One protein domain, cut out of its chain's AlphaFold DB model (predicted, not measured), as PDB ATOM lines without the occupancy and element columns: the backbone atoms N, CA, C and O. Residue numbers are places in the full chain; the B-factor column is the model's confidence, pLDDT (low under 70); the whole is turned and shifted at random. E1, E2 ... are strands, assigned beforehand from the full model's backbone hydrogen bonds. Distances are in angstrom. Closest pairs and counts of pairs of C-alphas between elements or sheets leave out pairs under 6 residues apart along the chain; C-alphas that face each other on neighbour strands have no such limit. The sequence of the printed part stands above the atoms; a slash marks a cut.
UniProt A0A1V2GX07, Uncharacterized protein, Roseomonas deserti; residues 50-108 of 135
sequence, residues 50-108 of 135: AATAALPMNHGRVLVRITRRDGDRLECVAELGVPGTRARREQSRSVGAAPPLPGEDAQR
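What this domain is: This is residues 50 to 108 of the 135 residues of an uncharacterized protein of Roseomonas deserti (UniProt A0A1V2GX07). One strongly twisted sheet of four strands, E1 to E4, folds back and forth as hairpins; the loop of residues 80 to 87 lengthens one end, and the tail, residues 95 to 108, crosses the other from E4 back toward E1. The 59 printed residues are all strand by class, though under half are in named elements. The order E1 E2 E3 E4 is a meander, each strand the antiparallel neighbour of the one before. It is compact, radius of gyration of the C-alphas 11.9 A, spanning 34 by 20 by 17 A.

How they stand to each other: Inner strands E2, residues 61 to 67, and E3, residues 73 to 79, form a hairpin, antiparallel at 157 degrees; N 64 and O 76 are 2.8 A apart, within hydrogen-bond range. Edge strand E1, residues 50 to 57, bends by 56 degrees at residue 53 and pairs with E2: N 52 and O 65, 2.8 A. Edge strand E4, residues 88 to 94, pairs with E3: N 77 and O 91, 2.9 A. E1 and E4 are apart.

Where its parts are: E1, 19.8 A from first to last C-alpha, begins at C-alpha 50, (71.512, 82.524, 16.736). E4, 18.3 A, ends at C-alpha 94, (84.349, 88.796, 15.560).

The domain as a whole: The printed part has no cut. No printed residue is under 70 in pLDDT.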
ATOM      1  N   ALA A  50      71.689  83.750  15.973       93.69
ATOM      2  CA  ALA A  50      71.512  82.524  16.736       93.69
ATOM      3  C   ALA A  50      72.792  82.176  17.496       93.69
ATOM      4  O   ALA A  50      73.891  82.286  16.956       93.69
ATOM      5  N   ALA A  51      72.644  81.712  18.734       94.62
ATOM      6  CA  ALA A  51      73.711  81.044  19.454       94.62
ATOM      7  C   ALA A  51      73.885  79.632  18.880       94.62
ATOM      8  O   ALA A  51      72.920  78.868  18.811       94.62
ATOM      9  N   THR A  52      75.105  79.308  18.459       94.38
ATOM     10  CA  THR A  52      75.471  78.030  17.829       94.38
ATOM     11  C   THR A  52      76.330  77.150  18.737       94.38
ATOM     12  O   THR A  52      76.473  75.960  18.470       94.38
ATOM     13  N   ALA A  53      76.865  77.713  19.823       95.25
ATOM     14  CA  ALA A  53      77.499  76.999  20.929       95.25
ATOM     15  C   ALA A  53      77.455  77.846  22.209       95.25
ATOM     16  O   ALA A  53      77.507  79.075  22.136       95.25
ATOM     17  N   ALA A  54      77.420  77.200  23.376       94.94
ATOM     18  CA  ALA A  54      77.573  77.869  24.667       94.94
ATOM     19  C   ALA A  54      78.327  76.988  25.667       94.94
ATOM     20  O   ALA A  54      77.918  75.862  25.940       94.94
ATOM     21  N   LEU A  55      79.426  77.498  26.216       95.25
ATOM     22  CA  LEU A  55      80.299  76.754  27.120       95.25
ATOM     23  C   LEU A  55      80.493  77.533  28.425       95.25
ATOM     24  O   LEU A  55      80.813  78.727  28.366       95.25
ATOM     25  N   PRO A  56      80.336  76.889  29.595       94.31
ATOM     26  CA  PRO A  56      80.670  77.522  30.860       94.31
ATOM     27  C   PRO A  56      82.173  77.819  30.925       94.31
ATOM     28  O   PRO A  56      83.011  77.101  30.374       94.31
ATOM     29  N   MET A  57      82.510  78.902  31.608       94.00
ATOM     30  CA  MET A  57      83.866  79.348  31.890       94.00
ATOM     31  C   MET A  57      84.038  79.529  33.400       94.00
ATOM     32  O   MET A  57      83.077  79.691  34.152       94.00
ATOM     33  N   ASN A  58      85.293  79.587  33.846       91.69
ATOM     34  CA  ASN A  58      85.607  79.942  35.228       91.69
ATOM     35  C   ASN A  58      84.996  81.303  35.613       91.69
ATOM     36  O   ASN A  58      84.873  82.196  34.771       91.69
ATOM     37  N   HIS A  59      84.710  81.473  36.908       90.75
ATOM     38  CA  HIS A  59      84.164  82.698  37.510       90.75
ATOM     39  C   HIS A  59      82.739  83.059  37.065       90.75
ATOM     40  O   HIS A  59      82.418  84.236  36.938       90.75
ATOM     41  N   GLY A  60      81.884  82.058  36.832       91.88
ATOM     42  CA  GLY A  60      80.475  82.299  36.503       91.88
ATOM     43  C   GLY A  60      80.297  83.029  35.174       91.88
ATOM     44  O   GLY A  60      79.397  83.852  35.033       91.88
ATOM     45  N   ARG A  61      81.184  82.763  34.211       96.50
ATOM     46  CA  ARG A  61      81.103  83.313  32.859       96.50
ATOM     47  C   ARG A  61      80.695  82.237  31.870       96.50
ATOM     48  O   ARG A  61      80.861  81.049  32.124       96.50
ATOM     49  N   VAL A  62      80.204  82.660  30.718       96.50
ATOM     50  CA  VAL A  62      79.837  81.776  29.612       96.50
ATOM     51  C   VAL A  62      80.396  82.340  28.323       96.50
ATOM     52  O   VAL A  62      80.206  83.520  28.034       96.50
ATOM     53  N   LEU A  63      81.046  81.483  27.538       97.12
ATOM     54  CA  LEU A  63      81.394  81.760  26.152       97.12
ATOM     55  C   LEU A  63      80.229  81.334  25.264       97.12
ATOM     56  O   LEU A  63      79.812  80.180  25.310       97.12
ATOM     57  N   VAL A  64      79.743  82.234  24.421       96.88
ATOM     58  CA  VAL A  64      78.678  81.972  23.452       96.88
ATOM     59  C   VAL A  64      79.218  82.237  22.053       96.88
ATOM     60  O   VAL A  64      79.678  83.344  21.761       96.88
ATOM     61  N   ARG A  65      79.145  81.235  21.173       97.19
ATOM     62  CA  ARG A  65      79.323  81.440  19.733       97.19
ATOM     63  C   ARG A  65      77.994  81.888  19.149       97.19
ATOM     64  O   ARG A  65      76.973  81.245  19.382       97.19
ATOM     65  N   ILE A  66      78.023  82.973  18.391       95.81
ATOM     66  CA  ILE A  66      76.862  83.537  17.712       95.81
ATOM     67  C   ILE A  66      77.138  83.554  16.214       95.81
ATOM     68  O   ILE A  66      78.208  83.987  15.792       95.81
ATOM     69  N   THR A  67      76.144  83.160  15.426       95.25
ATOM     70  CA  THR A  67      76.096  83.421  13.988       95.25
ATOM     71  C   THR A  67      75.028  84.475  13.733       95.25
ATOM     72  O   THR A  67      73.862  84.295  14.097       95.25
ATOM     73  N   ARG A  68      75.428  85.602  13.144       91.56
ATOM     74  CA  ARG A  68      74.529  86.678  12.725       91.56
ATOM     75  C   ARG A  68      73.805  86.316  11.432       91.56
ATOM     76  O   ARG A  68      74.139  85.351  10.749       91.56
ATOM     77  N   ARG A  69      72.787  87.111  11.090       88.44
ATOM     78  CA  ARG A  69      71.957  86.910   9.892       88.44
ATOM     79  C   ARG A  69      72.763  86.925   8.586       88.44
ATOM     80  O   ARG A  69      72.402  86.222   7.651       88.44
ATOM     81  N   ASP A  70      73.808  87.737   8.521       89.12
ATOM     82  CA  ASP A  70      74.745  87.846   7.395       89.12
ATOM     83  C   ASP A  70      75.748  86.679   7.318       89.12
ATOM     84  O   ASP A  70      76.484  86.569   6.342       89.12
ATOM     85  N   GLY A  71      75.745  85.782   8.308       90.25
ATOM     86  CA  GLY A  71      76.691  84.678   8.423       90.25
ATOM     87  C   GLY A  71      77.944  85.025   9.224       90.25
ATOM     88  O   GLY A  71      78.763  84.133   9.457       90.25
ATOM     89  N   ASP A  72      78.085  86.267   9.699       93.44
ATOM     90  CA  ASP A  72      79.221  86.654  10.527       93.44
ATOM     91  C   ASP A  72      79.209  85.891  11.850       93.44
ATOM     92  O   ASP A  72      78.188  85.773  12.537       93.44
ATOM     93  N   ARG A  73      80.387  85.398  12.235       95.44
ATOM     94  CA  ARG A  73      80.584  84.652  13.478       95.44
ATOM     95  C   ARG A  73      81.190  85.552  14.547       95.44
ATOM     96  O   ARG A  73      82.221  86.194  14.329       95.44
ATOM     97  N   LEU A  74      80.585  85.542  15.730       95.75
ATOM     98  CA  LEU A  74      81.066  86.242  16.919       95.75
ATOM     99  C   LEU A  74      81.253  85.299  18.101       95.75
ATOM    100  O   LEU A  74      80.558  84.297  18.252       95.75
ATOM    101  N   GLU A  75      82.177  85.676  18.972       96.94
ATOM    102  CA  GLU A  75      82.233  85.219  20.353       96.94
ATOM    103  C   GLU A  75      81.717  86.324  21.252       96.94
ATOM    104  O   GLU A  75      82.172  87.465  21.168       96.94
ATOM    105  N   CYS A  76      80.806  85.963  22.139       97.56
ATOM    106  CA  CYS A  76      80.350  86.790  23.235       97.56
ATOM    107  C   CYS A  76      80.715  86.101  24.549       97.56
ATOM    108  O   CYS A  76      80.533  84.894  24.681       97.56
ATOM    109  N   VAL A  77      81.234  86.857  25.514       97.75
ATOM    110  CA  VAL A  77      81.364  86.390  26.897       97.75
ATOM    111  C   VAL A  77      80.351  87.148  27.736       97.75
ATOM    112  O   VAL A  77      80.284  88.380  27.672       97.75
ATOM    113  N   ALA A  78      79.565  86.409  28.510       97.25
ATOM    114  CA  ALA A  78      78.626  86.964  29.471       97.25
ATOM    115  C   ALA A  78      78.965  86.499  30.886       97.25
ATOM    116  O   ALA A  78      79.303  85.336  31.102       97.25
ATOM    117  N   GLU A  79      78.831  87.404  31.845       96.44
ATOM    118  CA  GLU A  79      78.853  87.106  33.272       96.44
ATOM    119  C   GLU A  79      77.435  86.725  33.713       96.44
ATOM    120  O   GLU A  79      76.482  87.438  33.398       96.44
ATOM    121  N   LEU A  80      77.274  85.599  34.411       88.88
ATOM    122  CA  LEU A  80      75.970  85.083  34.845       88.88
ATOM    123  C   LEU A  80      75.404  85.827  36.064       88.88
ATOM    124  O   LEU A  80      74.200  85.762  36.303       88.88
ATOM    125  N   GLY A  81      76.247  86.564  36.791       76.75
ATOM    126  CA  GLY A  81      75.877  87.226  38.037       76.75
ATOM    127  C   GLY A  81      75.585  86.237  39.174       76.75
ATOM    128  O   GLY A  81      75.639  85.018  39.016       76.75
ATOM    129  N   VAL A  82      75.288  86.766  40.362       79.75
ATOM    130  CA  VAL A  82      74.794  85.957  41.489       79.75
ATOM    131  C   VAL A  82      73.320  85.583  41.276       79.75
ATOM    132  O   VAL A  82      72.615  86.300  40.553       79.75
ATOM    133  N   PRO A  83      72.806  84.509  41.912       74.69
ATOM    134  CA  PRO A  83      71.392  84.154  41.819       74.69
ATOM    135  C   PRO A  83      70.474  85.357  42.085       74.69
ATOM    136  O   PRO A  83      70.608  86.035  43.101       74.69
ATOM    137  N   GLY A  84      69.556  85.636  41.155       70.31
ATOM    138  CA  GLY A  84      68.637  86.781  41.221       70.31
ATOM    139  C   GLY A  84      69.118  88.053  40.511       70.31
ATOM    140  O   GLY A  84      68.347  89.004  40.401       70.31
ATOM    141  N   THR A  85      70.344  88.077  39.984       79.88
ATOM    142  CA  THR A  85      70.832  89.169  39.126       79.88
ATOM    143  C   THR A  85      70.776  88.785  37.651       79.88
ATOM    144  O   THR A  85      70.813  87.609  37.292       79.88
ATOM    145  N   ARG A  86      70.624  89.787  36.778       83.31
ATOM    146  CA  ARG A  86      70.605  89.566  35.331       83.31
ATOM    147  C   ARG A  86      72.030  89.312  34.842       83.31
ATOM    148  O   ARG A  86      72.920  90.103  35.146       83.31
ATOM    149  N   ALA A  87      72.209  88.277  34.025       90.44
ATOM    150  CA  ALA A  87      73.450  88.081  33.289       90.44
ATOM    151  C   ALA A  87      73.755  89.291  32.389       90.44
ATOM    152  O   ALA A  87      72.843  89.939  31.863       90.44
ATOM    153  N   ARG A  88      75.038  89.594  32.189       93.38
ATOM    154  CA  ARG A  88      75.489  90.772  31.440       93.38
ATOM    155  C   ARG A  88      76.565  90.394  30.435       93.38
ATOM    156  O   ARG A  88      77.541  89.739  30.785       93.38
ATOM    157  N   ARG A  89      76.420  90.865  29.192       94.69
ATOM    158  CA  ARG A  89      77.490  90.807  28.187       94.69
ATOM    159  C   ARG A  89      78.696  91.614  28.683       94.69
ATOM    160  O   ARG A  89      78.574  92.809  28.944       94.69
ATOM    161  N   GLU A  90      79.847  90.963  28.780       94.50
ATOM    162  CA  GLU A  90      81.118  91.578  29.179       94.50
ATOM    163  C   GLU A  90      81.920  92.012  27.949       94.50
ATOM    164  O   GLU A  90      82.361  93.155  27.854       94.50
ATOM    165  N   GLN A  91      82.053  91.114  26.973       94.94
ATOM    166  CA  GLN A  91      82.806  91.357  25.745       94.94
ATOM    167  C   GLN A  91      82.161  90.653  24.555       94.94
ATOM    168  O   GLN A  91      81.530  89.605  24.694       94.94
ATOM    169  N   SER A  92      82.383  91.199  23.362       95.06
ATOM    170  CA  SER A  92      82.111  90.500  22.109       95.06
ATOM    171  C   SER A  92      83.184  90.797  21.072       95.06
ATOM    172  O   SER A  92      83.635  91.937  20.966       95.06
ATOM    173  N   ARG A  93      83.561  89.793  20.281       96.00
ATOM    174  CA  ARG A  93      84.530  89.932  19.188       96.00
ATOM    175  C   ARG A  93      84.114  89.114  17.973       96.00
ATOM    176  O   ARG A  93      83.537  88.041  18.126       96.00
ATOM    177  N   SER A  94      84.431  89.609  16.777       95.44
ATOM    178  CA  SER A  94      84.349  88.796  15.560       95.44
ATOM    179  C   SER A  94      85.405  87.696  15.605       95.44
ATOM    180  O   SER A  94      86.480  87.881  16.181       95.44
ATOM    181  N   VAL A  95      85.087  86.546  15.018       93.56
ATOM    182  CA  VAL A  95      85.958  85.362  15.052       93.56
ATOM    183  C   VAL A  95      86.350  84.853  13.671       93.56
ATOM    184  O   VAL A  95      87.187  83.959  13.574       93.56
ATOM    185  N   GLY A  96      85.793  85.440  12.605       91.19
ATOM    186  CA  GLY A  96      86.135  85.126  11.218       91.19
ATOM    187  C   GLY A  96      86.207  83.620  10.940       91.19
ATOM    188  O   GLY A  96      85.252  82.877  11.181       91.19
ATOM    189  N   ALA A  97      87.371  83.174  10.464       87.88
ATOM    190  CA  ALA A  97      87.649  81.784  10.102       87.88
ATOM    191  C   ALA A  97      88.157  80.910  11.269       87.88
ATOM    192  O   ALA A  97      88.753  79.860  11.028       87.88
ATOM    193  N   ALA A  98      87.961  81.319  12.530       91.06
ATOM    194  CA  ALA A  98      88.328  80.493  13.678       91.06
ATOM    195  C   ALA A  98      87.665  79.101  13.596       91.06
ATOM    196  O   ALA A  98      86.514  79.007  13.157       91.06
ATOM    197  N   PRO A  99      88.338  78.023  14.036       92.50
ATOM    198  CA  PRO A  99      87.741  76.691  14.063       92.50
ATOM    199  C   PRO A  99      86.405  76.656  14.833       92.50
ATOM    200  O   PRO A  99      86.195  77.478  15.733       92.50
ATOM    201  N   PRO A 100      85.489  75.732  14.494       90.00
ATOM    202  CA  PRO A 100      84.261  75.540  15.259       90.00
ATOM    203  C   PRO A 100      84.562  75.033  16.677       90.00
ATOM    204  O   PRO A 100      85.536  74.313  16.906       90.00
ATOM    205  N   LEU A 101      83.712  75.403  17.635       90.19
ATOM    206  CA  LEU A 101      83.717  74.824  18.977       90.19
ATOM    207  C   LEU A 101      83.166  73.384  18.966       90.19
ATOM    208  O   LEU A 101      82.453  72.996  18.037       90.19
ATOM    209  N   PRO A 102      83.444  72.584  20.012       85.06
ATOM    210  CA  PRO A 102      82.841  71.263  20.162       85.06
ATOM    211  C   PRO A 102      81.308  71.330  20.145       85.06
ATOM    212  O   PRO A 102      80.699  72.036  20.952       85.06
ATOM    213  N   GLY A 103      80.687  70.595  19.220       85.31
ATOM    214  CA  GLY A 103      79.235  70.594  19.027       85.31
ATOM    215  C   GLY A 103      78.661  71.915  18.495       85.31
ATOM    216  O   GLY A 103      77.449  72.111  18.573       85.31
ATOM    217  N   GLU A 104      79.495  72.835  17.993       88.56
ATOM    218  CA  GLU A 104      79.015  74.053  17.333       88.56
ATOM    219  C   GLU A 104      78.081  73.691  16.173       88.56
ATOM    220  O   GLU A 104      78.320  72.726  15.451       88.56
ATOM    221  N   ASP A 105      76.986  74.439  16.039       88.81
ATOM    222  CA  ASP A 105      75.908  74.220  15.066       88.81
ATOM    223  C   ASP A 105      75.074  72.938  15.238       88.81
ATOM    224  O   ASP A 105      74.045  72.810  14.574       88.81
ATOM    225  N   ALA A 106      75.407  72.044  16.180       84.81
ATOM    226  CA  ALA A 106      74.564  70.883  16.499       84.81
ATOM    227  C   ALA A 106      73.168  71.295  17.004       84.81
ATOM    228  O   ALA A 106      72.182  70.581  16.826       84.81
ATOM    229  N   GLN A 107      73.077  72.478  17.614       84.00
ATOM    230  CA  GLN A 107      71.832  73.137  17.979       84.00
ATOM    231  C   GLN A 107      71.963  74.641  17.732       84.00
ATOM    232  O   GLN A 107      73.050  75.211  17.827       84.00
ATOM    233  N   ARG A 108      70.838  75.293  17.432       89.19
ATOM    234  CA  ARG A 108      70.751  76.746  17.285       89.19
ATOM    235  C   ARG A 108      69.671  77.292  18.199       89.19
ATOM    236  O   ARG A 108      68.559  76.765  18.214       89.19
TER     237      ARG A 108